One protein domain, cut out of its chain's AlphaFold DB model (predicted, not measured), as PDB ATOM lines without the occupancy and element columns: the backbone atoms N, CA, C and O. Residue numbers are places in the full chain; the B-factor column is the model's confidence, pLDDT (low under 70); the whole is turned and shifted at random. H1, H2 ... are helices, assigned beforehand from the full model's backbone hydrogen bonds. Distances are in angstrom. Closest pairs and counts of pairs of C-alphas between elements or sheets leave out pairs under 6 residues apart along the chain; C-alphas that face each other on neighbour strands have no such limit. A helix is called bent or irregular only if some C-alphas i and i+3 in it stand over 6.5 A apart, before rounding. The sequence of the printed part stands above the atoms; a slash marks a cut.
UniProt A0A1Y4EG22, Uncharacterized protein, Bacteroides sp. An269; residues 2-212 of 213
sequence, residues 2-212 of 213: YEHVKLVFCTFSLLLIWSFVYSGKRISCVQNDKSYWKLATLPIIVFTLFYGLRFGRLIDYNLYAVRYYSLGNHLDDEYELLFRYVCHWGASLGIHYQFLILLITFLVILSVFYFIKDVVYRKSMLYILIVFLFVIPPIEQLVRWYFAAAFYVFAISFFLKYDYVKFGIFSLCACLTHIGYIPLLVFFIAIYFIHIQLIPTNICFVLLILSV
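This is residues 2 to 212 of the 213 residues of an uncharacterized protein of Bacteroides sp. An269 (UniProt A0A1Y4EG22). Seven helices, H1, H2, H5, H6, H8, H9 and H10, make an up-and-down bundle with H5 and H8 side by side in its middle; H6 packs on H1, and H10 on H8 and H9. At the end of the bundle where H5 begins, H3 and H4 make a corner, H3 meeting H4 with residues 68 to 73 alone, while residues 2 to 8 of H1 stick out, and so do residues 193 to 207, of which 201 to 207 belong to H11. The printed part has 211 residues with eleven named helices, H1 to H11 in order, and no named strand; the class is all helix. The whole is compact, with a radius of gyration of the C-alphas of 18.2 A, and spans 49 by 44 by 36 A.

H1, residues 2 to 27, is the longest at 37.0 A, and its first C-alpha is at (249.524, 227.998, 182.861). H2, residues 33 to 52, measures 26.3 A and has a kink of 30 degrees near residue 40; it is neither bent nor irregular, but only just, with C-alphas 39 and 42 being 6.2 A apart. H3, residues 59 to 73, measures 22.8 A, and H4, residues 81 to 92, 16.2 A. H5, residues 97 to 119, measures 33.1 A and starts at (253.568, 206.448, 192.840). H6, residues 122 to 135, is irregular: C-alphas 123 and 126 are 7.6 A apart. H7 is the short run 137 to 141. H8, residues 143 to 159, measures 24.5 A. H9 holds residues 164 to 177 and H10 residues 181 to 193. H11, residues 201 to 212, ends at (257.219, 229.173, 209.615).

H1, H2, H5, H6, H8, H9 and H10 form a bundle, up and down, each running against the one before it in the chain. H1 and H2 are a hairpin at a shallow tilt of 17 degrees, the closest C-alphas being Ser 19 and Pro 43 at 5.1 A. H1 touches H6 with residues 17 to 27 alone, closest at C-alphas Gly 24 and Leu 126, 4.0 A. H2 touches H5, opposite ways at a shallow tilt of 33 degrees, only just short of steep; C-alphas Gly 52 and Leu 102 are closest, 4.2 A. H5 is the hub, touching H2, H3, H4 and H8. H5 and H8 run the same way at 26 degrees, a shallow tilt, with C-alphas Val 108 and Ala 150 closest, 4.5 A. H8 and H9 are a hairpin at 11 degrees, a shallow tilt, closest at C-alphas Ala 148 and Ala 174, 4.3 A. H10 touches H8 with residues 181 to 185 alone, closest at C-alphas Ala 148 and Tyr 181, 7.3 A. H3 and H4 touch, only just about perpendicular at 71 degrees, with C-alphas Gly 72 and Ser 92 closest, 4.3 A. H7 touches H3, closest at C-alphas Asp 60 and Gln 141, 5.1 A. H11 is close to H6 but not clearly touching, C-alphas Val 135 and Val 212 being closest, 5.9 A. Every O i to N i+4 pair is within hydrogen-bond range in H1, H4, H9, H10 and H11; the counts are 14 of 16 in H2, 9 of 11 in H3, 18 of 19 in H5, 7 of 10 in H6, 12 of 13 in H8, and 0 of 1 in H7, where 2 of 2 O i to N i+3 pairs are.

The two C-alphas farthest apart, Glu 3 and His 195, are 53.4 A apart. The printed part has no cut and no long link. Residues 193 to 207, of which 201 to 207 belong to H11, stand free. The mean pLDDT of the printed part is 89.7; residues 2, 56, 60, 119 to 120 and 212 are under 70.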
ATOM      1  N   TYR A   2     249.173 227.491 181.522       68.31
ATOM      2  CA  TYR A   2     249.524 227.998 182.861       68.31
ATOM      3  C   TYR A   2     248.364 228.623 183.655       68.31
ATOM      4  O   TYR A   2     248.305 228.455 184.870       68.31
ATOM      5  N   GLU A   3     247.427 229.310 183.000       75.75
ATOM      6  CA  GLU A   3     246.284 229.931 183.689       75.75
ATOM      7  C   GLU A   3     245.313 228.903 184.276       75.75
ATOM      8  O   GLU A   3     244.881 229.056 185.415       75.75
ATOM      9  N   HIS A   4     245.044 227.805 183.561       79.06
ATOM     10  CA  HIS A   4     244.205 226.717 184.072       79.06
ATOM     11  C   HIS A   4     244.830 226.048 185.299       79.06
ATOM     12  O   HIS A   4     244.133 225.782 186.272       79.06
ATOM     13  N   VAL A   5     246.151 225.836 185.293       81.44
ATOM     14  CA  VAL A   5     246.874 225.264 186.442       81.44
ATOM     15  C   VAL A   5     246.809 226.200 187.652       81.44
ATOM     16  O   VAL A   5     246.536 225.748 188.763       81.44
ATOM     17  N   LYS A   6     246.997 227.511 187.443       83.88
ATOM     18  CA  LYS A   6     246.857 228.522 188.504       83.88
ATOM     19  C   LYS A   6     245.436 228.569 189.059       83.88
ATOM     20  O   LYS A   6     245.267 228.600 190.272       83.88
ATOM     21  N   LEU A   7     244.426 228.534 188.191       87.50
ATOM     22  CA  LEU A   7     243.025 228.532 188.600       87.50
ATOM     23  C   LEU A   7     242.709 227.304 189.457       87.50
ATOM     24  O   LEU A   7     242.220 227.462 190.570       87.50
ATOM     25  N   VAL A   8     243.068 226.103 188.989       86.75
ATOM     26  CA  VAL A   8     242.891 224.855 189.748       86.75
ATOM     27  C   VAL A   8     243.584 224.951 191.106       86.75
ATOM     28  O   VAL A   8     242.963 224.664 192.126       86.75
ATOM     29  N   PHE A   9     244.834 225.419 191.146       86.38
ATOM     30  CA  PHE A   9     245.575 225.606 192.392       86.38
ATOM     31  C   PHE A   9     244.865 226.562 193.361       86.38
ATOM     32  O   PHE A   9     244.707 226.232 194.538       86.38
ATOM     33  N   CYS A  10     244.419 227.725 192.883       89.56
ATOM     34  CA  CYS A  10     243.714 228.710 193.698       89.56
ATOM     35  C   CYS A  10     242.385 228.155 194.216       89.56
ATOM     36  O   CYS A  10     242.111 228.253 195.410       89.56
ATOM     37  N   THR A  11     241.596 227.506 193.360       90.81
ATOM     38  CA  THR A  11     240.322 226.886 193.739       90.81
ATOM     39  C   THR A  11     240.521 225.827 194.818       90.81
ATOM     40  O   THR A  11     239.848 225.860 195.845       90.81
ATOM     41  N   PHE A  12     241.488 224.928 194.635       90.88
ATOM     42  CA  PHE A  12     241.811 223.898 195.619       90.88
ATOM     43  C   PHE A  12     242.354 224.494 196.927       90.88
ATOM     44  O   PHE A  12     242.066 223.968 197.999       90.88
ATOM     45  N   SER A  13     243.085 225.612 196.866       91.88
ATOM     46  CA  SER A  13     243.622 226.288 198.061       91.88
ATOM     47  C   SER A  13     242.514 226.949 198.865       91.88
ATOM     48  O   SER A  13     242.451 226.794 200.083       91.88
ATOM     49  N   LEU A  14     241.589 227.625 198.182       94.88
ATOM     50  CA  LEU A  14     240.403 228.200 198.807       94.88
ATOM     51  C   LEU A  14     239.508 227.110 199.400       94.88
ATOM     52  O   LEU A  14     239.032 227.269 200.521       94.88
ATOM     53  N   LEU A  15     239.330 225.985 198.698       95.75
ATOM     54  CA  LEU A  15     238.581 224.837 199.204       95.75
ATOM     55  C   LEU A  15     239.236 224.243 200.457       95.75
ATOM     56  O   LEU A  15     238.536 223.936 201.423       95.75
ATOM     57  N   LEU A  16     240.567 224.122 200.471       95.75
ATOM     58  CA  LEU A  16     241.319 223.655 201.631       95.75
ATOM     59  C   LEU A  16     241.107 224.577 202.833       95.75
ATOM     60  O   LEU A  16     240.638 224.115 203.873       95.75
ATOM     61  N   ILE A  17     241.363 225.877 202.669       96.06
ATOM     62  CA  ILE A  17     241.185 226.880 203.728       96.06
ATOM     63  C   ILE A  17     239.742 226.866 204.235       96.06
ATOM     64  O   ILE A  17     239.506 226.789 205.441       96.06
ATOM     65  N   TRP A  18     238.768 226.888 203.325       97.25
ATOM     66  CA  TRP A  18     237.355 226.841 203.676       97.25
ATOM     67  C   TRP A  18     237.008 225.576 204.463       97.25
ATOM     68  O   TRP A  18     236.366 225.681 205.505       97.25
ATOM     69  N   SER A  19     237.463 224.399 204.022       97.50
ATOM     70  CA  SER A  19     237.171 223.132 204.703       97.50
ATOM     71  C   SER A  19     237.740 223.098 206.124       97.50
ATOM     72  O   SER A  19     237.060 222.655 207.049       97.50
ATOM     73  N   PHE A  20     238.942 223.646 206.324       96.50
ATOM     74  CA  PHE A  20     239.595 223.739 207.629       96.50
ATOM     75  C   PHE A  20     238.872 224.731 208.545       96.50
ATOM     76  O   PHE A  20     238.578 224.405 209.694       96.50
ATOM     77  N   VAL A  21     238.510 225.914 208.038       96.50
ATOM     78  CA  VAL A  21     237.767 226.925 208.809       96.50
ATOM     79  C   VAL A  21     236.362 226.433 209.160       96.50
ATOM     80  O   VAL A  21     235.926 226.570 210.306       96.50
ATOM     81  N   TYR A  22     235.651 225.844 208.196       97.12
ATOM     82  CA  TYR A  22     234.307 225.304 208.384       97.12
ATOM     83  C   TYR A  22     234.312 224.178 209.417       97.12
ATOM     84  O   TYR A  22     233.630 224.276 210.441       97.12
ATOM     85  N   SER A  23     235.114 223.133 209.199       96.19
ATOM     86  CA  SER A  23     235.160 221.998 210.117       96.19
ATOM     87  C   SER A  23     235.743 222.389 211.468       96.19
ATOM     88  O   SER A  23     235.202 221.965 212.483       96.19
ATOM     89  N   GLY A  24     236.751 223.262 211.519       94.94
ATOM     90  CA  GLY A  24     237.325 223.766 212.767       94.94
ATOM     91  C   GLY A  24     236.298 224.459 213.664       94.94
ATOM     92  O   GLY A  24     236.185 224.110 214.839       94.94
ATOM     93  N   LYS A  25     235.482 225.364 213.099       95.38
ATOM     94  CA  LYS A  25     234.387 226.048 213.818       95.38
ATOM     95  C   LYS A  25     233.281 225.104 214.281       95.38
ATOM     96  O   LYS A  25     232.640 225.339 215.299       95.38
ATOM     97  N   ARG A  26     232.977 224.063 213.504       95.12
ATOM     98  CA  ARG A  26     231.904 223.120 213.853       95.12
ATOM     99  C   ARG A  26     232.380 222.118 214.897       95.12
ATOM    100  O   ARG A  26     231.660 221.861 215.854       95.12
ATOM    101  N   ILE A  27     233.601 221.607 214.751       94.81
ATOM    102  CA  ILE A  27     234.221 220.671 215.692       94.81
ATOM    103  C   ILE A  27     234.406 221.316 217.069       94.81
ATOM    104  O   ILE A  27     234.203 220.648 218.080       94.81
ATOM    105  N   SER A  28     234.695 222.619 217.137       92.38
ATOM    106  CA  SER A  28     234.812 223.325 218.419       92.38
ATOM    107  C   SER A  28     233.531 223.337 219.255       92.38
ATOM    108  O   SER A  28     233.594 223.597 220.455       92.38
ATOM    109  N   CYS A  29     232.383 223.027 218.646       91.38
ATOM    110  CA  CYS A  29     231.078 223.015 219.300       91.38
ATOM    111  C   CYS A  29     230.533 221.603 219.578       91.38
ATOM    112  O   CYS A  29     229.499 221.485 220.232       91.38
ATOM    113  N   VAL A  30     231.170 220.528 219.087       91.88
ATOM    114  CA  VAL A  30     230.643 219.158 219.252       91.88
ATOM    115  C   VAL A  30     231.280 218.419 220.426       91.88
ATOM    116  O   VAL A  30     232.492 218.443 220.639       91.88
ATOM    117  N   GLN A  31     230.445 217.688 221.164       86.38
ATOM    118  CA  GLN A  31     230.869 216.935 222.348       86.38
ATOM    119  C   GLN A  31     231.072 215.439 222.077       86.38
ATOM    120  O   GLN A  31     231.850 214.798 222.772       86.38
ATOM    121  N   ASN A  32     230.461 214.879 221.028       90.50
ATOM    122  CA  ASN A  32     230.544 213.445 220.732       90.50
ATOM    123  C   ASN A  32     231.513 213.120 219.576       90.50
ATOM    124  O   ASN A  32     231.671 213.899 218.630       90.50
ATOM    125  N   ASP A  33     232.114 211.932 219.639       91.31
ATOM    126  CA  ASP A  33     233.135 211.467 218.691       91.31
ATOM    127  C   ASP A  33     232.583 211.186 217.292       91.31
ATOM    128  O   ASP A  33     233.261 211.410 216.291       91.31
ATOM    129  N   LYS A  34     231.329 210.739 217.190       94.06
ATOM    130  CA  LYS A  34     230.699 210.457 215.895       94.06
ATOM    131  C   LYS A  34     230.580 211.729 215.051       94.06
ATOM    132  O   LYS A  34     230.937 211.739 213.876       94.06
ATOM    133  N   SER A  35     230.099 212.815 215.655       94.12
ATOM    134  CA  SER A  35     230.016 214.132 215.025       94.12
ATOM    135  C   SER A  35     231.400 214.705 214.735       94.12
ATOM    136  O   SER A  35     231.574 215.308 213.678       94.12
ATOM    137  N   TYR A  36     232.374 214.486 215.626       94.81
ATOM    138  CA  TYR A  36     233.767 214.877 215.403       94.81
ATOM    139  C   TYR A  36     234.308 214.269 214.106       94.81
ATOM    140  O   TYR A  36     234.694 215.003 213.199       94.81
ATOM    141  N   TRP A  37     234.266 212.939 213.981       96.19
ATOM    142  CA  TRP A  37     234.831 212.248 212.825       96.19
ATOM    143  C   TRP A  37     234.092 212.583 211.536       96.19
ATOM    144  O   TRP A  37     234.737 212.830 210.523       96.19
ATOM    145  N   LYS A  38     232.759 212.712 211.588       96.56
ATOM    146  CA  LYS A  38     231.961 213.151 210.435       96.56
ATOM    147  C   LYS A  38     232.397 214.528 209.919       96.56
ATOM    148  O   LYS A  38     232.442 214.745 208.712       96.56
ATOM    149  N   LEU A  39     232.700 215.465 210.820       96.38
ATOM    150  CA  LEU A  39     233.168 216.804 210.455       96.38
ATOM    151  C   LEU A  39     234.643 216.818 210.035       96.38
ATOM    152  O   LEU A  39     235.018 217.631 209.191       96.38
ATOM    153  N   ALA A  40     235.467 215.929 210.592       96.56
ATOM    154  CA  ALA A  40     236.875 215.761 210.237       96.56
ATOM    155  C   ALA A  40     237.068 215.160 208.834       96.56
ATOM    156  O   ALA A  40     238.046 215.474 208.163       96.56
ATOM    157  N   THR A  41     236.124 214.342 208.355       97.62
ATOM    158  CA  THR A  41     236.200 213.708 207.030       97.62
ATOM    159  C   THR A  41     236.418 214.719 205.904       97.62
ATOM    160  O   THR A  41     237.245 214.482 205.029       97.62
ATOM    161  N   LEU A  42     235.722 215.861 205.935       97.50
ATOM    162  CA  LEU A  42     235.830 216.881 204.890       97.50
ATOM    163  C   LEU A  42     237.262 217.446 204.747       97.50
ATOM    164  O   LEU A  42     237.834 217.299 203.669       97.50
ATOM    165  N   PRO A  43     237.879 218.054 205.782       96.75
ATOM    166  CA  PRO A  43     239.240 218.571 205.683       96.75
ATOM    167  C   PRO A  43     240.272 217.465 205.447       96.75
ATOM    168  O   PRO A  43     241.239 217.720 204.740       96.75
ATOM    169  N   ILE A  44     240.063 216.239 205.947       97.75
ATOM    170  CA  ILE A  44     240.945 215.096 205.649       97.75
ATOM    171  C   ILE A  44     240.953 214.794 204.145       97.75
ATOM    172  O   ILE A  44     242.026 214.711 203.547       97.75
ATOM    173  N   ILE A  45     239.780 214.671 203.517       97.62
ATOM    174  CA  ILE A  45     239.672 214.393 202.077       97.62
ATOM    175  C   ILE A  45     240.258 215.551 201.269       97.62
ATOM    176  O   ILE A  45     241.089 215.325 200.392       97.62
ATOM    177  N   VAL A  46     239.863 216.791 201.574       96.75
ATOM    178  CA  VAL A  46     240.327 217.966 200.826       96.75
ATOM    179  C   VAL A  46     241.844 218.127 200.946       96.75
ATOM    180  O   VAL A  46     242.498 218.348 199.934       96.75
ATOM    181  N   PHE A  47     242.418 217.948 202.139       95.88
ATOM    182  CA  PHE A  47     243.868 217.974 202.351       95.88
ATOM    183  C   PHE A  47     244.587 216.878 201.563       95.88
ATOM    184  O   PHE A  47     245.570 217.156 200.876       95.88
ATOM    185  N   THR A  48     244.071 215.648 201.635       95.81
ATOM    186  CA  THR A  48     244.637 214.491 200.932       95.81
ATOM    187  C   THR A  48     244.650 214.731 199.430       95.81
ATOM    188  O   THR A  48     245.666 214.524 198.790       95.81
ATOM    189  N   LEU A  49     243.563 215.236 198.844       93.88
ATOM    190  CA  LEU A  49     243.534 215.544 197.413       93.88
ATOM    191  C   LEU A  49     244.440 216.732 197.072       93.88
ATOM    192  O   LEU A  49     245.143 216.705 196.067       93.88
ATOM    193  N   PHE A  50     244.453 217.761 197.921       92.38
ATOM    194  CA  PHE A  50     245.240 218.967 197.704       92.38
ATOM    195  C   PHE A  50     246.736 218.679 197.643       92.38
ATOM    196  O   PHE A  50     247.362 219.039 196.656       92.38
ATOM    197  N   TYR A  51     247.307 218.042 198.668       90.00
ATOM    198  CA  TYR A  51     248.738 217.719 198.714       90.00
ATOM    199  C   TYR A  51     249.068 216.430 197.968       90.00
ATOM    200  O   TYR A  51     250.160 216.286 197.414       90.00
ATOM    201  N   GLY A  52     248.117 215.500 197.944       89.50
ATOM    202  CA  GLY A  52     248.296 214.163 197.418       89.50
ATOM    203  C   GLY A  52     248.156 214.049 195.908       89.50
ATOM    204  O   GLY A  52     248.541 213.019 195.381       89.50
ATOM    205  N   LEU A  53     247.643 215.064 195.194       87.25
ATOM    206  CA  LEU A  53     247.560 215.104 193.719       87.25
ATOM    207  C   LEU A  53     248.593 216.037 193.059       87.25
ATOM    208  O   LEU A  53     248.553 216.264 191.853       87.25
ATOM    209  N   ARG A  54     249.542 216.580 193.828       78.62
ATOM    210  CA  ARG A  54     250.522 217.580 193.357       78.62
ATOM    211  C   ARG A  54     251.793 216.991 192.763       78.62
ATOM    212  O   ARG A  54     252.891 217.477 193.030       78.62
ATOM    213  N   PHE A  55     251.651 215.954 191.946       71.88
ATOM    214  CA  PHE A  55     252.789 215.409 191.211       71.88
ATOM    215  C   PHE A  55     253.475 216.485 190.358       71.88
ATOM    216  O   PHE A  55     252.807 217.371 189.826       71.88
ATOM    217  N   GLY A  56     254.799 216.417 190.216       66.94
ATOM    218  CA  GLY A  56     255.549 217.372 189.397       66.94
ATOM    219  C   GLY A  56     255.959 218.664 190.108       66.94
ATOM    220  O   GLY A  56     256.637 219.489 189.498       66.94
ATOM    221  N   ARG A  57     255.597 218.863 191.385       70.50
ATOM    222  CA  ARG A  57     255.958 220.063 192.155       70.50
ATOM    223  C   ARG A  57     257.101 219.774 193.127       70.50
ATOM    224  O   ARG A  57     256.999 218.847 193.916       70.50
ATOM    225  N   LEU A  58     258.131 220.626 193.106       75.50
ATOM    226  CA  LEU A  58     259.315 220.564 193.981       75.50
ATOM    227  C   LEU A  58     260.154 219.284 193.796       75.50
ATOM    228  O   LEU A  58     259.800 218.372 193.053       75.50
ATOM    229  N   ILE A  59     261.352 219.275 194.375       71.50
ATOM    230  CA  ILE A  59     262.410 218.314 194.027       71.50
ATOM    231  C   ILE A  59     262.088 216.902 194.539       71.50
ATOM    232  O   ILE A  59     262.161 215.940 193.773       71.50
ATOM    233  N   ASP A  60     261.659 216.777 195.795       67.06
ATOM    234  CA  ASP A  60     261.479 215.474 196.438       67.06
ATOM    235  C   ASP A  60     260.371 214.642 195.797       67.06
ATOM    236  O   ASP A  60     260.598 213.477 195.483       67.06
ATOM    237  N   TYR A  61     259.202 215.220 195.509       73.50
ATOM    238  CA  TYR A  61     258.112 214.476 194.864       73.50
ATOM    239  C   TYR A  61     258.543 213.815 193.549       73.50
ATOM    240  O   TYR A  61     258.062 212.728 193.236       73.50
ATOM    241  N   ASN A  62     259.465 214.440 192.814       79.81
ATOM    242  CA  ASN A  62     259.972 213.926 191.547       79.81
ATOM    243  C   ASN A  62     261.111 212.913 191.738       79.81
ATOM    244  O   ASN A  62     261.097 211.853 191.112       79.81
ATOM    245  N   LEU A  63     262.074 213.190 192.625       82.81
ATOM    246  CA  LEU A  63     263.187 212.271 192.896       82.81
ATOM    247  C   LEU A  63     262.714 210.958 193.530       82.81
ATOM    248  O   LEU A  63     263.175 209.881 193.144       82.81
ATOM    249  N   TYR A  64     261.763 211.028 194.464       86.12
ATOM    250  CA  TYR A  64     261.184 209.836 195.081       86.12
ATOM    251  C   TYR A  64     260.374 209.002 194.092       86.12
ATOM    252  O   TYR A  64     260.310 207.791 194.267       86.12
ATOM    253  N   ALA A  65     259.817 209.591 193.029       89.44
ATOM    254  CA  ALA A  65     259.107 208.829 192.005       89.44
ATOM    255  C   ALA A  65     260.050 207.881 191.250       89.44
ATOM    256  O   ALA A  65     259.744 206.703 191.082       89.44
ATOM    257  N   VAL A  66     261.228 208.374 190.846       88.12
ATOM    258  CA  VAL A  66     262.245 207.556 190.161       88.12
ATOM    259  C   VAL A  66     262.688 206.401 191.057       88.12
ATOM    260  O   VAL A  66     262.707 205.246 190.631       88.12
ATOM    261  N   ARG A  67     262.989 206.698 192.325       88.62
ATOM    262  CA  ARG A  67     263.435 205.686 193.290       88.62
ATOM    263  C   ARG A  67     262.335 204.696 193.658       88.62
ATOM    264  O   ARG A  67     262.614 203.511 193.779       88.62
ATOM    265  N   TYR A  68     261.087 205.147 193.762       91.94
ATOM    266  CA  TYR A  68     259.931 204.281 193.986       91.94
ATOM    267  C   TYR A  68     259.818 203.202 192.907       91.94
ATOM    268  O   TYR A  68     259.721 202.023 193.232       91.94
ATOM    269  N   TYR A  69     259.900 203.583 191.629       91.62
ATOM    270  CA  TYR A  69     259.834 202.612 190.534       91.62
ATOM    271  C   TYR A  69     261.078 201.718 190.457       91.62
ATOM    272  O   TYR A  69     260.948 200.534 190.159       91.62
ATOM    273  N   SER A  70     262.264 202.241 190.789       89.88
ATOM    274  CA  SER A  70     263.482 201.425 190.917       89.88
ATOM    275  C   SER A  70     263.329 200.345 191.992       89.88
ATOM    276  O   SER A  70     263.655 199.180 191.762       89.88
ATOM    277  N   LEU A  71     262.760 200.719 193.142       90.50
ATOM    278  CA  LEU A  71     262.523 199.823 194.268       90.50
ATOM    279  C   LEU A  71     261.554 198.687 193.952       90.50
ATOM    280  O   LEU A  71     261.616 197.650 194.601       90.50
ATOM    281  N   GLY A  72     260.675 198.845 192.961       88.50
ATOM    282  CA  GLY A  72     259.798 197.763 192.508       88.50
ATOM    283  C   GLY A  72     260.556 196.575 191.915       88.50
ATOM    284  O   GLY A  72     260.097 195.444 192.047       88.50
ATOM    285  N   ASN A  73     261.724 196.822 191.314       85.94
ATOM    286  CA  ASN A  73     262.523 195.800 190.636       85.94
ATOM    287  C   ASN A  73     263.683 195.282 191.499       85.94
ATOM    288  O   ASN A  73     264.044 194.110 191.399       85.94
ATOM    289  N   HIS A  74     264.254 196.136 192.353       85.56
ATOM    290  CA  HIS A  74     265.415 195.815 193.188       85.56
ATOM    291  C   HIS A  74     265.243 196.399 194.593       85.56
ATOM    292  O   HIS A  74     264.819 197.538 194.738       85.56
ATOM    293  N   LEU A  75     265.603 195.650 195.637       83.06
ATOM    294  CA  LEU A  75     265.522 196.109 197.036       83.06
ATOM    295  C   LEU A  75     266.786 196.852 197.514       83.06
ATOM    296  O   LEU A  75     266.927 197.126 198.707       83.06
ATOM    297  N   ASP A  76     267.672 197.210 196.590       72.94
ATOM    298  CA  ASP A  76     269.011 197.734 196.871       72.94
ATOM    299  C   ASP A  76     269.019 199.269 197.002       72.94
ATOM    300  O   ASP A  76     269.685 199.974 196.247       72.94
ATOM    301  N   ASP A  77     268.255 199.800 197.963       77.44
ATOM    302  CA  ASP A  77     268.297 201.220 198.356       77.44
ATOM    303  C   ASP A  77     268.662 201.354 199.848       77.44
ATOM    304  O   ASP A  77     268.308 200.505 200.680       77.44
ATOM    305  N   GLU A  78     269.358 202.442 200.178       83.38
ATOM    306  CA  GLU A  78     269.809 202.820 201.524       83.38
ATOM    307  C   GLU A  78     268.685 203.402 202.402       83.38
ATOM    308  O   GLU A  78     268.918 203.778 203.552       83.38
ATOM    309  N   TYR A  79     267.454 203.490 201.891       88.38
ATOM    310  CA  TYR A  79     266.301 203.904 202.687       88.38
ATOM    311  C   TYR A  79     266.008 203.002 203.886       88.38
ATOM    312  O   TYR A  79     266.255 201.793 203.887       88.38
ATOM    313  N   GLU A  80     265.385 203.604 204.903       92.31
ATOM    314  CA  GLU A  80     264.966 202.888 206.094       92.31
ATOM    315  C   GLU A  80     263.939 201.802 205.779       92.31
ATOM    316  O   GLU A  80     263.134 201.891 204.847       92.31
ATOM    317  N   LEU A  81     263.976 200.767 206.615       93.81
ATOM    318  CA  LEU A  81     263.348 199.478 206.379       93.81
ATOM    319  C   LEU A  81     261.870 199.574 205.977       93.81
ATOM    320  O   LEU A  81     261.473 199.004 204.962       93.81
ATOM    321  N   LEU A  82     261.054 200.289 206.756       95.19
ATOM    322  CA  LEU A  82     259.614 200.372 206.517       95.19
ATOM    323  C   LEU A  82     259.315 201.176 205.252       95.19
ATOM    324  O   LEU A  82     258.502 200.743 204.439       95.19
ATOM    325  N   PHE A  83     259.998 202.307 205.051       93.69
ATOM    326  CA  PHE A  83     259.822 203.105 203.838       93.69
ATOM    327  C   PHE A  83     260.177 202.298 202.590       93.69
ATOM    328  O   PHE A  83     259.410 202.260 201.626       93.69
ATOM    329  N   ARG A  84     261.315 201.598 202.635       94.50
ATOM    330  CA  ARG A  84     261.803 200.761 201.544       94.50
ATOM    331  C   ARG A  84     260.804 199.671 201.168       94.50
ATOM    332  O   ARG A  84     260.493 199.533 199.990       94.50
ATOM    333  N   TYR A  85     260.258 198.941 202.143       95.00
ATOM    334  CA  TYR A  85     259.277 197.887 201.863       95.00
ATOM    335  C   TYR A  85     257.936 198.425 201.364       95.00
ATOM    336  O   TYR A  85     257.364 197.845 200.444       95.00
ATOM    337  N   VAL A  86     257.454 199.551 201.901       95.00
ATOM    338  CA  VAL A  86     256.234 200.204 201.392       95.00
ATOM    339  C   VAL A  86     256.405 200.596 199.921       95.00
ATOM    340  O   VAL A  86     255.516 200.338 199.108       95.00
ATOM    341  N   CYS A  87     257.555 201.170 199.558       94.31
ATOM    342  CA  CYS A  87     257.874 201.509 198.173       94.31
ATOM    343  C   CYS A  87     258.001 200.263 197.288       94.31
ATOM    344  O   CYS A  87     257.361 200.201 196.241       94.31
ATOM    345  N   HIS A  88     258.767 199.260 197.726       94.81
ATOM    346  CA  HIS A  88     258.989 198.021 196.981       94.81
ATOM    347  C   HIS A  88     257.682 197.285 196.679       94.81
ATOM    348  O   HIS A  88     257.410 196.958 195.526       94.81
ATOM    349  N   TRP A  89     256.839 197.055 197.689       94.88
ATOM    350  CA  TRP A  89     255.559 196.376 197.488       94.88
ATOM    351  C   TRP A  89     254.594 197.205 196.654       94.88
ATOM    352  O   TRP A  89     253.931 196.663 195.780       94.88
ATOM    353  N   GLY A  90     254.540 198.520 196.873       95.12
ATOM    354  CA  GLY A  90     253.722 199.394 196.042       95.12
ATOM    355  C   GLY A  90     254.095 199.281 194.562       95.12
ATOM    356  O   GLY A  90     253.248 198.966 193.727       95.12
ATOM    357  N   ALA A  91     255.374 199.472 194.249       94.94
ATOM    358  CA  ALA A  91     255.853 199.473 192.875       94.94
ATOM    359  C   ALA A  91     255.790 198.082 192.220       94.94
ATOM    360  O   ALA A  91     255.366 197.979 191.070       94.94
ATOM    361  N   SER A  92     256.138 197.007 192.939       93.94
ATOM    362  CA  SER A  92     256.070 195.629 192.414       93.94
ATOM    363  C   SER A  92     254.639 195.152 192.142       93.94
ATOM    364  O   SER A  92     254.421 194.355 191.233       93.94
ATOM    365  N   LEU A  93     253.644 195.682 192.865       95.62
ATOM    366  CA  LEU A  93     252.221 195.451 192.593       95.62
ATOM    367  C   LEU A  93     251.665 196.344 191.468       95.62
ATOM    368  O   LEU A  93     250.471 196.291 191.177       95.62
ATOM    369  N   GLY A  94     252.497 197.185 190.847       94.38
ATOM    370  CA  GLY A  94     252.079 198.114 189.796       94.38
ATOM    371  C   GLY A  94     251.263 199.305 190.306       94.38
ATOM    372  O   GLY A  94     250.580 199.965 189.521       94.38
ATOM    373  N   ILE A  95     251.307 199.603 191.610       95.06
ATOM    374  CA  ILE A  95     250.645 200.784 192.166       95.06
ATOM    375  C   ILE A  95     251.389 202.025 191.677       95.06
ATOM    376  O   ILE A  95     252.607 202.139 191.786       95.06
ATOM    377  N   HIS A  96     250.649 202.985 191.129       93.06
ATOM    378  CA  HIS A  96     251.244 204.237 190.680       93.06
ATOM    379  C   HIS A  96     251.751 205.047 191.883       93.06
ATOM    380  O   HIS A  96     251.031 205.194 192.873       93.06
ATOM    381  N   TYR A  97     252.936 205.657 191.770       91.31
ATOM    382  CA  TYR A  97     253.568 206.448 192.840       91.31
ATOM    383  C   TYR A  97     252.632 207.501 193.464       91.31
ATOM    384  O   TYR A  97     252.689 207.783 194.659       91.31
ATOM    385  N   GLN A  98     251.694 208.038 192.681       91.19
ATOM    386  CA  GLN A  98     250.698 208.987 193.182       91.19
ATOM    387  C   GLN A  98     249.862 208.453 194.351       91.19
ATOM    388  O   GLN A  98     249.517 209.212 195.254       91.19
ATOM    389  N   PHE A  99     249.558 207.155 194.367       92.56
ATOM    390  CA  PHE A  99     248.830 206.540 195.472       92.56
ATOM    391  C   PHE A  99     249.664 206.479 196.752       92.56
ATOM    392  O   PHE A  99     249.098 206.609 197.834       92.56
ATOM    393  N   LEU A 100     250.994 206.361 196.651       92.50
ATOM    394  CA  LEU A 100     251.878 206.480 197.813       92.50
ATOM    395  C   LEU A 100     251.795 207.890 198.410       92.50
ATOM    396  O   LEU A 100     251.639 208.045 199.617       92.50
ATOM    397  N   ILE A 101     251.833 208.922 197.567       92.88
ATOM    398  CA  ILE A 101     251.734 210.316 198.017       92.88
ATOM    399  C   ILE A 101     250.348 210.618 198.615       92.88
ATOM    400  O   ILE A 101     250.250 211.276 199.656       92.88
ATOM    401  N   LEU A 102     249.274 210.067 198.040       94.62
ATOM    402  CA  LEU A 102     247.931 210.118 198.631       94.62
ATOM    403  C   LEU A 102     247.885 209.428 200.000       94.62
ATOM    404  O   LEU A 102     247.351 209.997 200.946       94.62
ATOM    405  N   LEU A 103     248.478 208.239 200.133       94.81
ATOM    406  CA  LEU A 103     248.539 207.515 201.402       94.81
ATOM    407  C   LEU A 103     249.282 208.317 202.477       94.81
ATOM    408  O   LEU A 103     248.783 208.456 203.591       94.81
ATOM    409  N   ILE A 104     250.451 208.868 202.148       94.31
ATOM    410  CA  ILE A 104     251.266 209.644 203.090       94.31
ATOM    411  C   ILE A 104     250.507 210.891 203.550       94.31
ATOM    412  O   ILE A 104     250.375 211.128 204.749       94.31
ATOM    413  N   THR A 105     249.958 211.666 202.614       94.69
ATOM    414  CA  THR A 105     249.208 212.891 202.939       94.69
ATOM    415  C   THR A 105     247.941 212.598 203.744       94.69
ATOM    416  O   THR A 105     247.656 213.318 204.703       94.69
ATOM    417  N   PHE A 106     247.238 211.505 203.431       97.19
ATOM    418  CA  PHE A 106     246.114 211.002 204.218       97.19
ATOM    419  C   PHE A 106     246.521 210.643 205.651       97.19
ATOM    420  O   PHE A 106     245.879 211.091 206.602       97.19
ATOM    421  N   LEU A 107     247.592 209.865 205.826       97.38
ATOM    422  CA  LEU A 107     248.064 209.452 207.148       97.38
ATOM    423  C   LEU A 107     248.501 210.645 207.996       97.38
ATOM    424  O   LEU A 107     248.171 210.697 209.181       97.38
ATOM    425  N   VAL A 108     249.182 211.624 207.396       96.06
ATOM    426  CA  VAL A 108     249.584 212.856 208.085       96.06
ATOM    427  C   VAL A 108     248.364 213.582 208.634       96.06
ATOM    428  O   VAL A 108     248.283 213.796 209.844       96.06
ATOM    429  N   ILE A 109     247.379 213.911 207.794       96.62
ATOM    430  CA  ILE A 109     246.216 214.662 208.277       96.62
ATOM    431  C   ILE A 109     245.362 213.836 209.244       96.62
ATOM    432  O   ILE A 109     244.886 214.367 210.245       96.62
ATOM    433  N   LEU A 110     245.224 212.528 209.015       97.31
ATOM    434  CA  LEU A 110     244.504 211.642 209.925       97.31
ATOM    435  C   LEU A 110     245.157 211.610 211.311       97.31
ATOM    436  O   LEU A 110     244.446 211.713 212.310       97.31
ATOM    437  N   SER A 111     246.488 211.510 211.378       95.94
ATOM    438  CA  SER A 111     247.230 211.500 212.645       95.94
ATOM    439  C   SER A 111     247.025 212.794 213.434       95.94
ATOM    440  O   SER A 111     246.798 212.750 214.642       95.94
ATOM    441  N   VAL A 112     246.985 213.941 212.749       93.75
ATOM    442  CA  VAL A 112     246.749 215.258 213.354       93.75
ATOM    443  C   VAL A 112     245.345 215.343 213.944       93.75
ATOM    444  O   VAL A 112     245.191 215.715 215.106       93.75
ATOM    445  N   PHE A 113     244.312 214.951 213.192       94.69
ATOM    446  CA  PHE A 113     242.946 214.903 213.725       94.69
ATOM    447  C   PHE A 113     242.831 213.903 214.884       94.69
ATOM    448  O   PHE A 113     242.229 214.211 215.910       94.69
ATOM    449  N   TYR A 114     243.462 212.735 214.781       93.62
ATOM    450  CA  TYR A 114     243.477 211.755 215.864       93.62
ATOM    451  C   TYR A 114     244.104 212.315 217.150       93.62
ATOM    452  O   TYR A 114     243.513 212.193 218.222       93.62
ATOM    453  N   PHE A 115     245.251 212.988 217.038       92.06
ATOM    454  CA  PHE A 115     245.927 213.637 218.160       92.06
ATOM    455  C   PHE A 115     245.063 214.742 218.778       92.06
ATOM    456  O   PHE A 115     244.819 214.742 219.985       92.06
ATOM    457  N   ILE A 116     244.525 215.650 217.958       89.19
ATOM    458  CA  ILE A 116     243.724 216.781 218.444       89.19
ATOM    459  C   ILE A 116     242.449 216.309 219.147       89.19
ATOM    460  O   ILE A 116     242.067 216.907 220.149       89.19
ATOM    461  N   LYS A 117     241.793 215.250 218.651       86.75
ATOM    462  CA  LYS A 117     240.545 214.727 219.232       86.75
ATOM    463  C   LYS A 117     240.666 214.442 220.725       86.75
ATOM    464  O   LYS A 117     239.717 214.704 221.467       86.75
ATOM    465  N   ASP A 118     241.797 213.852 221.103       73.50
ATOM    466  CA  ASP A 118     241.978 213.198 222.394       73.50
ATOM    467  C   ASP A 118     242.932 213.936 223.328       73.50
ATOM    468  O   ASP A 118     242.809 213.806 224.540       73.50
ATOM    469  N   VAL A 119     243.870 214.704 222.774       66.50
ATOM    470  CA  VAL A 119     244.914 215.379 223.554       66.50
ATOM    471  C   VAL A 119     244.625 216.868 223.715       66.50
ATOM    472  O   VAL A 119     245.008 217.467 224.718       66.50
ATOM    473  N   VAL A 120     243.939 217.488 222.750       67.44
ATOM    474  CA  VAL A 120     243.768 218.942 222.718       67.44
ATOM    475  C   VAL A 120     242.312 219.337 222.925       67.44
ATOM    476  O   VAL A 120     241.366 218.669 222.511       67.44
ATOM    477  N   TYR A 121     242.114 220.477 223.581       75.94
ATOM    478  CA  TYR A 121     240.788 221.007 223.837       75.94
ATOM    479  C   TYR A 121     240.087 221.355 222.518       75.94
ATOM    480  O   TYR A 121     240.508 222.262 221.799       75.94
ATOM    481  N   ARG A 122     238.981 220.660 222.211       82.06
ATOM    482  CA  ARG A 122     238.226 220.826 220.952       82.06
ATOM    483  C   ARG A 122     237.856 222.277 220.658       82.06
ATOM    484  O   ARG A 122     237.808 222.657 219.492       82.06
ATOM    485  N   LYS A 123     237.654 223.116 221.683       85.19
ATOM    486  CA  LYS A 123     237.349 224.544 221.481       85.19
ATOM    487  C   LYS A 123     238.457 225.296 220.731       85.19
ATOM    488  O   LYS A 123     238.162 226.282 220.067       85.19
ATOM    489  N   SER A 124     239.692 224.804 220.772       86.69
ATOM    490  CA  SER A 124     240.838 225.387 220.069       86.69
ATOM    491  C   SER A 124     241.010 224.871 218.633       86.69
ATOM    492  O   SER A 124     241.933 225.307 217.946       86.69
ATOM    493  N   MET A 125     240.132 223.979 218.148       89.44
ATOM    494  CA  MET A 125     240.276 223.301 216.850       89.44
ATOM    495  C   MET A 125     240.478 224.266 215.681       89.44
ATOM    496  O   MET A 125     241.352 224.041 214.850       89.44
ATOM    497  N   LEU A 126     239.702 225.354 215.621       91.06
ATOM    498  CA  LEU A 126     239.831 226.348 214.554       91.06
ATOM    499  C   LEU A 126     241.255 226.911 214.473       91.06
ATOM    500  O   LEU A 126     241.838 226.955 213.394       91.06
ATOM    501  N   TYR A 127     241.810 227.319 215.612       88.88
ATOM    502  CA  TYR A 127     243.134 227.930 215.671       88.88
ATOM    503  C   TYR A 127     244.231 226.926 215.322       88.88
ATOM    504  O   TYR A 127     245.130 227.255 214.558       88.88
ATOM    505  N   ILE A 128     244.114 225.688 215.810       89.38
ATOM    506  CA  ILE A 128     245.068 224.615 215.498       89.38
ATOM    507  C   ILE A 128     245.082 224.330 213.998       89.38
ATOM    508  O   ILE A 128     246.151 224.253 213.401       89.38
ATOM    509  N   LEU A 129     243.906 224.214 213.375       91.44
ATOM    510  CA  LEU A 129     243.797 223.970 211.939       91.44
ATOM    511  C   LEU A 129     244.359 225.132 211.109       91.44
ATOM    512  O   LEU A 129     245.006 224.886 210.097       91.44
ATOM    513  N   ILE A 130     244.157 226.381 211.538       89.50
ATOM    514  CA  ILE A 130     244.750 227.547 210.867       89.50
ATOM    515  C   ILE A 130     246.275 227.501 210.965       89.50
ATOM    516  O   ILE A 130     246.938 227.588 209.939       89.50
ATOM    517  N   VAL A 131     246.833 227.313 212.166       88.19
ATOM    518  CA  VAL A 131     248.289 227.203 212.367       88.19
ATOM    519  C   VAL A 131     248.865 226.060 211.534       88.19
ATOM    520  O   VAL A 131     249.885 226.227 210.871       88.19
ATOM    521  N   PHE A 132     248.180 224.918 211.499       89.69
ATOM    522  CA  PHE A 132     248.606 223.763 210.720       89.69
ATOM    523  C   PHE A 132     248.747 224.074 209.224       89.69
ATOM    524  O   PHE A 132     249.723 223.645 208.615       89.69
ATOM    525  N   LEU A 133     247.836 224.861 208.633       89.50
ATOM    526  CA  LEU A 133     247.928 225.255 207.219       89.50
ATOM    527  C   LEU A 133     249.207 226.039 206.892       89.50
ATOM    528  O   LEU A 133     249.680 225.962 205.761       89.50
ATOM    529  N   PHE A 134     249.773 226.759 207.862       85.12
ATOM    530  CA  PHE A 134     251.024 227.495 207.682       85.12
ATOM    531  C   PHE A 134     252.270 226.622 207.871       85.12
ATOM    532  O   PHE A 134     253.266 226.838 207.194       85.12
ATOM    533  N   VAL A 135     252.209 225.621 208.752       85.75
ATOM    534  CA  VAL A 135     253.359 224.762 209.099       85.75
ATOM    535  C   VAL A 135     253.533 223.589 208.126       85.75
ATOM    536  O   VAL A 135     254.631 223.068 207.957       85.75
ATOM    537  N   ILE A 136     252.457 223.141 207.479       87.88
ATOM    538  CA  ILE A 136     252.451 221.935 206.644       87.88
ATOM    539  C   ILE A 136     253.036 222.039 205.214       87.88
ATOM    540  O   ILE A 136     253.348 220.982 204.667       87.88
ATOM    541  N   PRO A 137     253.238 223.213 204.566       84.31
ATOM    542  CA  PRO A 137     253.770 223.283 203.197       84.31
ATOM    543  C   PRO A 137     255.062 222.492 202.903       84.31
ATOM    544  O   PRO A 137     255.144 221.947 201.798       84.31
ATOM    545  N   PRO A 138     256.033 222.346 203.833       82.69
ATOM    546  CA  PRO A 138     257.231 221.533 203.604       82.69
ATOM    547  C   PRO A 138     256.960 220.043 203.356       82.69
ATOM    548  O   PRO A 138     257.874 219.339 202.934       82.69
ATOM    549  N   ILE A 139     255.726 219.548 203.543       81.94
ATOM    550  CA  ILE A 139     255.333 218.164 203.215       81.94
ATOM    551  C   ILE A 139     255.689 217.753 201.789       81.94
ATOM    552  O   ILE A 139     256.019 216.598 201.532       81.94
ATOM    553  N   GLU A 140     255.694 218.714 200.872       75.69
ATOM    554  CA  GLU A 140     256.021 218.480 199.472       75.69
ATOM    555  C   GLU A 140     257.530 218.310 199.207       75.69
ATOM    556  O   GLU A 140     257.929 217.898 198.119       75.69
ATOM    557  N   GLN A 141     258.372 218.623 200.195       80.56
ATOM    558  CA  GLN A 141     259.836 218.576 200.116       80.56
ATOM    559  C   GLN A 141     260.458 217.558 201.077       80.56
ATOM    560  O   GLN A 141     261.671 217.520 201.203       80.56
ATOM    561  N   LEU A 142     259.640 216.804 201.817       84.50
ATOM    562  CA  LEU A 142     260.091 216.000 202.955       84.50
ATOM    563  C   LEU A 142     259.246 214.718 203.098       84.50
ATOM    564  O   LEU A 142     258.781 214.370 204.182       84.50
ATOM    565  N   VAL A 143     259.031 213.989 201.997       87.56
ATOM    566  CA  VAL A 143     258.084 212.851 201.917       87.56
ATOM    567  C   VAL A 143     258.317 211.802 203.015       87.56
ATOM    568  O   VAL A 143     257.394 211.476 203.763       87.56
ATOM    569  N   ARG A 144     259.557 211.306 203.162       90.62
ATOM    570  CA  ARG A 144     259.933 210.328 204.206       90.62
ATOM    571  C   ARG A 144     259.725 210.873 205.616       90.62
ATOM    572  O   ARG A 144     259.166 210.190 206.471       90.62
ATOM    573  N   TRP A 145     260.135 212.119 205.841       92.62
ATOM    574  CA  TRP A 145     259.997 212.797 207.127       92.62
ATOM    575  C   TRP A 145     258.540 212.938 207.551       92.62
ATOM    576  O   TRP A 145     258.233 212.683 208.711       92.62
ATOM    577  N   TYR A 146     257.640 213.308 206.639       92.81
ATOM    578  CA  TYR A 146     256.217 213.450 206.952       92.81
ATOM    579  C   TYR A 146     255.494 212.110 207.051       92.81
ATOM    580  O   TYR A 146     254.583 211.971 207.865       92.81
ATOM    581  N   PHE A 147     255.929 211.092 206.308       95.44
ATOM    582  CA  PHE A 147     255.405 209.748 206.517       95.44
ATOM    583  C   PHE A 147     255.765 209.222 207.915       95.44
ATOM    584  O   PHE A 147     254.891 208.756 208.647       95.44
ATOM    585  N   ALA A 148     257.016 209.407 208.342       97.31
ATOM    586  CA  ALA A 148     257.431 209.122 209.712       97.31
ATOM    587  C   ALA A 148     256.713 210.023 210.740       97.31
ATOM    588  O   ALA A 148     256.327 209.535 211.805       97.31
ATOM    589  N   ALA A 149     256.452 211.296 210.407       95.75
ATOM    590  CA  ALA A 149     255.712 212.233 211.260       95.75
ATOM    591  C   ALA A 149     254.322 211.708 211.611       95.75
ATOM    592  O   ALA A 149     253.904 211.805 212.762       95.75
ATOM    593  N   ALA A 150     253.611 211.127 210.639       97.25
ATOM    594  CA  ALA A 150     252.284 210.574 210.873       97.25
ATOM    595  C   ALA A 150     252.316 209.478 211.949       97.25
ATOM    596  O   ALA A 150     251.533 209.506 212.901       97.25
ATOM    597  N   PHE A 151     253.266 208.542 211.843       98.31
ATOM    598  CA  PHE A 151     253.454 207.498 212.850       98.31
ATOM    599  C   PHE A 151     253.886 208.072 214.203       98.31
ATOM    600  O   PHE A 151     253.364 207.658 215.234       98.31
ATOM    601  N   TYR A 152     254.770 209.069 214.211       97.69
ATOM    602  CA  TYR A 152     255.211 209.747 215.428       97.69
ATOM    603  C   TYR A 152     254.061 210.447 216.170       97.69
ATOM    604  O   TYR A 152     253.923 210.304 217.384       97.69
ATOM    605  N   VAL A 153     253.177 211.147 215.453       95.81
ATOM    606  CA  VAL A 153     251.999 211.809 216.039       95.81
ATOM    607  C   VAL A 153     251.018 210.783 216.617       95.81
ATOM    608  O   VAL A 153     250.488 210.982 217.717       95.81
ATOM    609  N   PHE A 154     250.808 209.648 215.940       97.31
ATOM    610  CA  PHE A 154     250.051 208.534 216.520       97.31
ATOM    611  C   PHE A 154     250.721 207.980 217.779       97.31
ATOM    612  O   PHE A 154     250.036 207.778 218.781       97.31
ATOM    613  N   ALA A 155     252.041 207.781 217.760       97.25
ATOM    614  CA  ALA A 155     252.795 207.287 218.907       97.25
ATOM    615  C   ALA A 155     252.582 208.190 220.130       97.25
ATOM    616  O   ALA A 155     252.129 207.710 221.169       97.25
ATOM    617  N   ILE A 156     252.788 209.504 219.986       95.19
ATOM    618  CA  ILE A 156     252.519 210.481 221.053       95.19
ATOM    619  C   ILE A 156     251.072 210.364 221.548       95.19
ATOM    620  O   ILE A 156     250.826 210.340 222.754       95.19
ATOM    621  N   SER A 157     250.107 210.264 220.629       94.31
ATOM    622  CA  SER A 157     248.687 210.151 220.982       94.31
ATOM    623  C   SER A 157     248.396 208.936 221.868       94.31
ATOM    624  O   SER A 157     247.561 209.023 222.765       94.31
ATOM    625  N   PHE A 158     249.048 207.798 221.615       95.69
ATOM    626  CA  PHE A 158     248.883 206.585 222.418       95.69
ATOM    627  C   PHE A 158     249.666 206.635 223.727       95.69
ATOM    628  O   PHE A 158     249.142 206.204 224.754       95.69
ATOM    629  N   PHE A 159     250.860 207.230 223.718       94.81
ATOM    630  CA  PHE A 159     251.652 207.449 224.927       94.81
ATOM    631  C   PHE A 159     250.875 208.265 225.966       94.81
ATOM    632  O   PHE A 159     250.743 207.844 227.111       94.81
ATOM    633  N   LEU A 160     250.272 209.383 225.546       92.12
ATOM    634  CA  LEU A 160     249.478 210.255 226.422       92.12
ATOM    635  C   LEU A 160     248.184 209.600 226.938       92.12
ATOM    636  O   LEU A 160     247.583 210.093 227.888       92.12
ATOM    637  N   LYS A 161     247.760 208.486 226.330       91.56
ATOM    638  CA  LYS A 161     246.624 207.660 226.766       91.56
ATOM    639  C   LYS A 161     247.046 206.425 227.560       91.56
ATOM    640  O   LYS A 161     246.190 205.596 227.857       91.56
ATOM    641  N   TYR A 162     248.333 206.280 227.871       93.69
ATOM    642  CA  TYR A 162     248.892 205.111 228.553       93.69
ATOM    643  C   TYR A 162     248.735 203.786 227.769       93.69
ATOM    644  O   TYR A 162     248.843 202.704 228.340       93.69
ATOM    645  N   ASP A 163     248.514 203.841 226.446       96.12
ATOM    646  CA  ASP A 163     248.475 202.661 225.566       96.12
ATOM    647  C   ASP A 163     249.880 202.383 225.010       96.12
ATOM    648  O   ASP A 163     250.228 202.725 223.874       96.12
ATOM    649  N   TYR A 164     250.725 201.790 225.855       96.38
ATOM    650  CA  TYR A 164     252.148 201.609 225.561       96.38
ATOM    651  C   TYR A 164     252.437 200.605 224.442       96.38
ATOM    652  O   TYR A 164     253.460 200.716 223.770       96.38
ATOM    653  N   VAL A 165     251.528 199.653 224.206       97.88
ATOM    654  CA  VAL A 165     251.669 198.684 223.112       97.88
ATOM    655  C   VAL A 165     251.560 199.406 221.776       97.88
ATOM    656  O   VAL A 165     252.453 199.292 220.935       97.88
ATOM    657  N   LYS A 166     250.502 200.204 221.584       97.88
ATOM    658  CA  LYS A 166     250.350 200.976 220.347       97.88
ATOM    659  C   LYS A 166     251.418 202.051 220.229       97.88
ATOM    660  O   LYS A 166     251.949 202.230 219.138       97.88
ATOM    661  N   PHE A 167     251.782 202.713 221.326       97.62
ATOM    662  CA  PHE A 167     252.921 203.631 221.338       97.62
ATOM    663  C   PHE A 167     254.185 202.969 220.774       97.62
ATOM    664  O   PHE A 167     254.742 203.483 219.810       97.62
ATOM    665  N   GLY A 168     254.582 201.802 221.293       98.12
ATOM    666  CA  GLY A 168     255.768 201.082 220.826       98.12
ATOM    667  C   GLY A 168     255.708 200.726 219.338       98.12
ATOM    668  O   GLY A 168     256.677 200.960 218.616       98.12
ATOM    669  N   ILE A 169     254.558 200.238 218.859       98.38
ATOM    670  CA  ILE A 169     254.346 199.916 217.436       98.38
ATOM    671  C   ILE A 169     254.525 201.166 216.566       98.38
ATOM    672  O   ILE A 169     255.288 201.150 215.603       98.38
ATOM    673  N   PHE A 170     253.847 202.262 216.905       98.38
ATOM    674  CA  PHE A 170     253.893 203.487 216.110       98.38
ATOM    675  C   PHE A 170     255.255 204.195 216.193       98.38
ATOM    676  O   PHE A 170     255.722 204.722 215.185       98.38
ATOM    677  N   SER A 171     255.934 204.151 217.341       98.19
ATOM    678  CA  SER A 171     257.316 204.622 217.489       98.19
ATOM    679  C   SER A 171     258.276 203.839 216.602       98.19
ATOM    680  O   SER A 171     259.080 204.442 215.892       98.19
ATOM    681  N   LEU A 172     258.158 202.507 216.589       98.06
ATOM    682  CA  LEU A 172     258.962 201.661 215.716       98.06
ATOM    683  C   LEU A 172     258.704 202.005 214.243       98.06
ATOM    684  O   LEU A 172     259.657 202.217 213.498       98.06
ATOM    685  N   CYS A 173     257.441 202.144 213.832       98.25
ATOM    686  CA  CYS A 173     257.094 202.554 212.469       98.25
ATOM    687  C   CYS A 173     257.692 203.918 212.093       98.25
ATOM    688  O   CYS A 173     258.214 204.068 210.988       98.25
ATOM    689  N   ALA A 174     257.668 204.905 212.994       98.12
ATOM    690  CA  ALA A 174     258.291 206.205 212.751       98.12
ATOM    691  C   ALA A 174     259.804 206.070 212.503       98.12
ATOM    692  O   ALA A 174     260.298 206.525 211.471       98.12
ATOM    693  N   CYS A 175     260.528 205.377 213.388       97.25
ATOM    694  CA  CYS A 175     261.978 205.186 213.277       97.25
ATOM    695  C   CYS A 175     262.386 204.343 212.061       97.25
ATOM    696  O   CYS A 175     263.384 204.649 211.414       97.25
ATOM    697  N   LEU A 176     261.612 203.305 211.726       96.94
ATOM    698  CA  LEU A 176     261.846 202.471 210.544       96.94
ATOM    699  C   LEU A 176     261.444 203.162 209.233       96.94
ATOM    700  O   LEU A 176     261.780 202.657 208.166       96.94
ATOM    701  N   THR A 177     260.711 204.274 209.290       96.75
ATOM    702  CA  THR A 177     260.413 205.114 208.119       96.75
ATOM    703  C   THR A 177     261.460 206.211 207.949       96.75
ATOM    704  O   THR A 177     261.801 206.559 206.821       96.75
ATOM    705  N   HIS A 178     261.958 206.766 209.058       95.75
ATOM    706  CA  HIS A 178     263.017 207.766 209.058       95.75
ATOM    707  C   HIS A 178     263.767 207.791 210.402       95.75
ATOM    708  O   HIS A 178     263.190 208.137 211.440       95.75
ATOM    709  N   ILE A 179     265.074 207.505 210.398       94.50
ATOM    710  CA  ILE A 179     265.874 207.383 211.637       94.50
ATOM    711  C   ILE A 179     265.938 208.677 212.461       94.50
ATOM    712  O   ILE A 179     266.093 208.629 213.681       94.50
ATOM    713  N   GLY A 180     265.738 209.837 211.822       93.75
ATOM    714  CA  GLY A 180     265.688 211.147 212.488       93.75
ATOM    715  C   GLY A 180     264.612 211.271 213.578       93.75
ATOM    716  O   GLY A 180     264.683 212.181 214.398       93.75
ATOM    717  N   TYR A 181     263.653 210.341 213.648       96.44
ATOM    718  CA  TYR A 181     262.645 210.307 214.712       96.44
ATOM    719  C   TYR A 181     263.105 209.639 216.010       96.44
ATOM    720  O   TYR A 181     262.449 209.823 217.033       96.44
ATOM    721  N   ILE A 182     264.236 208.921 216.015       96.31
ATOM    722  CA  ILE A 182     264.828 208.374 217.246       96.31
ATOM    723  C   ILE A 182     265.126 209.497 218.259       96.31
ATOM    724  O   ILE A 182     264.567 209.455 219.358       96.31
ATOM    725  N   PRO A 183     265.936 210.529 217.932       95.31
ATOM    726  CA  PRO A 183     266.214 211.605 218.882       95.31
ATOM    727  C   PRO A 183     264.961 212.413 219.247       95.31
ATOM    728  O   PRO A 183     264.842 212.843 220.390       95.31
ATOM    729  N   LEU A 184     264.001 212.577 218.326       94.31
ATOM    730  CA  LEU A 184     262.739 213.273 218.611       94.31
ATOM    731  C   LEU A 184     261.887 212.534 219.652       94.31
ATOM    732  O   LEU A 184     261.366 213.168 220.566       94.31
ATOM    733  N   LEU A 185     261.785 211.204 219.560       95.12
ATOM    734  CA  LEU A 185     261.088 210.388 220.561       95.12
ATOM    735  C   LEU A 185     261.759 210.482 221.931       95.12
ATOM    736  O   LEU A 185     261.070 210.689 222.928       95.12
ATOM    737  N   VAL A 186     263.090 210.376 221.983       93.19
ATOM    738  CA  VAL A 186     263.848 210.513 223.238       93.19
ATOM    739  C   VAL A 186     263.613 211.890 223.856       93.19
ATOM    740  O   VAL A 186     263.313 211.990 225.045       93.19
ATOM    741  N   PHE A 187     263.687 212.948 223.046       91.31
ATOM    742  CA  PHE A 187     263.459 214.319 223.487       91.31
ATOM    743  C   PHE A 187     262.034 214.538 224.008       91.31
ATOM    744  O   PHE A 187     261.852 215.131 225.071       91.31
ATOM    745  N   PHE A 188     261.024 214.016 223.307       91.19
ATOM    746  CA  PHE A 188     259.631 214.089 223.745       91.19
ATOM    747  C   PHE A 188     259.420 213.410 225.104       91.19
ATOM    748  O   PHE A 188     258.835 214.012 226.003       91.19
ATOM    749  N   ILE A 189     259.929 212.186 225.274       91.44
ATOM    750  CA  ILE A 189     259.815 211.443 226.537       91.44
ATOM    751  C   ILE A 189     260.536 212.195 227.662       91.44
ATOM    752  O   ILE A 189     259.980 212.344 228.750       91.44
ATOM    753  N   ALA A 190     261.742 212.710 227.404       89.94
ATOM    754  CA  ALA A 190     262.502 213.477 228.386       89.94
ATOM    755  C   ALA A 190     261.726 214.716 228.859       89.94
ATOM    756  O   ALA A 190     261.573 214.914 230.061       89.94
ATOM    757  N   ILE A 191     261.174 215.511 227.934       87.38
ATOM    758  CA  ILE A 191     260.368 216.690 228.286       87.38
ATOM    759  C   ILE A 191     259.103 216.302 229.043       87.38
ATOM    760  O   ILE A 191     258.733 216.999 229.980       87.38
ATOM    761  N   TYR A 192     258.442 215.204 228.677       86.69
ATOM    762  CA  TYR A 192     257.220 214.774 229.356       86.69
ATOM    763  C   TYR A 192     257.434 214.542 230.862       86.69
ATOM    764  O   TYR A 192     256.576 214.902 231.668       86.69
ATOM    765  N   PHE A 193     258.589 213.989 231.246       86.56
ATOM    766  CA  PHE A 193     258.956 213.784 232.652       86.56
ATOM    767  C   PHE A 193     259.557 215.028 233.323       86.56
ATOM    768  O   PHE A 193     259.576 215.124 234.551       86.56
ATOM    769  N   ILE A 194     260.024 216.003 232.542       84.25
ATOM    770  CA  ILE A 194     260.474 217.298 233.050       84.25
ATOM    771  C   ILE A 194     259.241 218.197 233.198       84.25
ATOM    772  O   ILE A 194     258.839 218.906 232.281       84.25
ATOM    773  N   HIS A 195     258.646 218.229 234.390       71.44
ATOM    774  CA  HIS A 195     257.510 219.113 234.711       71.44
ATOM    775  C   HIS A 195     257.893 220.602 234.854       71.44
ATOM    776  O   HIS A 195     257.230 221.361 235.560       71.44
ATOM    777  N   ILE A 196     258.972 221.030 234.202       72.88
ATOM    778  CA  ILE A 196     259.464 222.404 234.222       72.88
ATOM    779  C   ILE A 196     259.098 223.041 232.889       72.88
ATOM    780  O   ILE A 196     259.401 222.506 231.822       72.88
ATOM    781  N   GLN A 197     258.480 224.218 232.940       73.50
ATOM    782  CA  GLN A 197     258.316 225.037 231.750       73.50
ATOM    783  C   GLN A 197     259.696 225.522 231.281       73.50
ATOM    784  O   GLN A 197     260.211 226.521 231.775       73.50
ATOM    785  N   LEU A 198     260.297 224.799 230.330       75.62
ATOM    786  CA  LEU A 198     261.620 225.119 229.778       75.62
ATOM    787  C   LEU A 198     261.626 226.464 229.040       75.62
ATOM    788  O   LEU A 198     262.613 227.191 229.085       75.62
ATOM    789  N   ILE A 199     260.524 226.787 228.356       80.25
ATOM    790  CA  ILE A 199     260.381 228.001 227.554       80.25
ATOM    791  C   ILE A 199     259.050 228.687 227.913       80.25
ATOM    792  O   ILE A 199     257.988 228.052 227.853       80.25
ATOM    793  N   PRO A 200     259.066 229.982 228.280       85.62
ATOM    794  CA  PRO A 200     257.856 230.773 228.478       85.62
ATOM    795  C   PRO A 200     256.930 230.734 227.254       85.62
ATOM    796  O   PRO A 200     257.383 230.859 226.118       85.62
ATOM    797  N   THR A 201     255.616 230.641 227.475       82.81
ATOM    798  CA  THR A 201     254.603 230.487 226.408       82.81
ATOM    799  C   THR A 201     254.694 231.574 225.335       82.81
ATOM    800  O   THR A 201     254.568 231.285 224.147       82.81
ATOM    801  N   ASN A 202     254.975 232.817 225.739       85.00
ATOM    802  CA  ASN A 202     255.135 233.943 224.816       85.00
ATOM    803  C   ASN A 202     256.322 233.730 223.866       85.00
ATOM    804  O   ASN A 202     256.220 234.024 222.679       85.00
ATOM    805  N   ILE A 203     257.425 233.168 224.371       86.56
ATOM    806  CA  ILE A 203     258.613 232.859 223.571       86.56
ATOM    807  C   ILE A 203     258.317 231.690 222.627       86.56
ATOM    808  O   ILE A 203     258.653 231.777 221.453       86.56
ATOM    809  N   CYS A 204     257.610 230.648 223.081       82.50
ATOM    810  CA  CYS A 204     257.165 229.558 222.203       82.50
ATOM    811  C   CYS A 204     256.327 230.066 221.023       82.50
ATOM    812  O   CYS A 204     256.491 229.585 219.906       82.50
ATOM    813  N   PHE A 205     255.446 231.044 221.254       78.62
ATOM    814  CA  PHE A 205     254.636 231.631 220.189       78.62
ATOM    815  C   PHE A 205     255.495 232.379 219.161       78.62
ATOM    816  O   PHE A 205     255.312 232.186 217.961       78.62
ATOM    817  N   VAL A 206     256.476 233.171 219.615       83.88
ATOM    818  CA  VAL A 206     257.431 233.841 218.715       83.88
ATOM    819  C   VAL A 206     258.261 232.819 217.938       83.88
ATOM    820  O   VAL A 206     258.385 232.943 216.725       83.88
ATOM    821  N   LEU A 207     258.778 231.783 218.604       84.38
ATOM    822  CA  LEU A 207     259.551 230.720 217.959       84.38
ATOM    823  C   LEU A 207     258.724 229.956 216.920       84.38
ATOM    824  O   LEU A 207     259.238 229.654 215.848       84.38
ATOM    825  N   LEU A 208     257.445 229.688 217.196       80.88
ATOM    826  CA  LEU A 208     256.542 229.064 216.231       80.88
ATOM    827  C   LEU A 208     256.373 229.943 214.989       80.88
ATOM    828  O   LEU A 208     256.485 229.437 213.877       80.88
ATOM    829  N   ILE A 209     256.147 231.247 215.166       78.56
ATOM    830  CA  ILE A 209     256.049 232.191 214.047       78.56
ATOM    831  C   ILE A 209     257.353 232.195 213.246       78.56
ATOM    832  O   ILE A 209     257.311 232.036 212.032       78.56
ATOM    833  N   LEU A 210     258.504 232.310 213.913       79.88
ATOM    834  CA  LEU A 210     259.814 232.302 213.257       79.88
ATOM    835  C   LEU A 210     260.120 230.981 212.545       79.88
ATOM    836  O   LEU A 210     260.810 230.999 211.542       79.88
ATOM    837  N   SER A 211     259.606 229.846 213.024       76.25
ATOM    838  CA  SER A 211     259.827 228.540 212.381       76.25
ATOM    839  C   SER A 211     259.068 228.352 211.062       76.25
ATOM    840  O   SER A 211     259.325 227.398 210.333       76.25
ATOM    841  N   VAL A 212     258.099 229.228 210.789       65.38
ATOM    842  CA  VAL A 212     257.219 229.173 209.615       65.38
ATOM    843  C   VAL A 212     257.709 230.094 208.486       65.38
ATOM    844  O   VAL A 212     257.271 229.926 207.347       65.38
TER     845      VAL A 212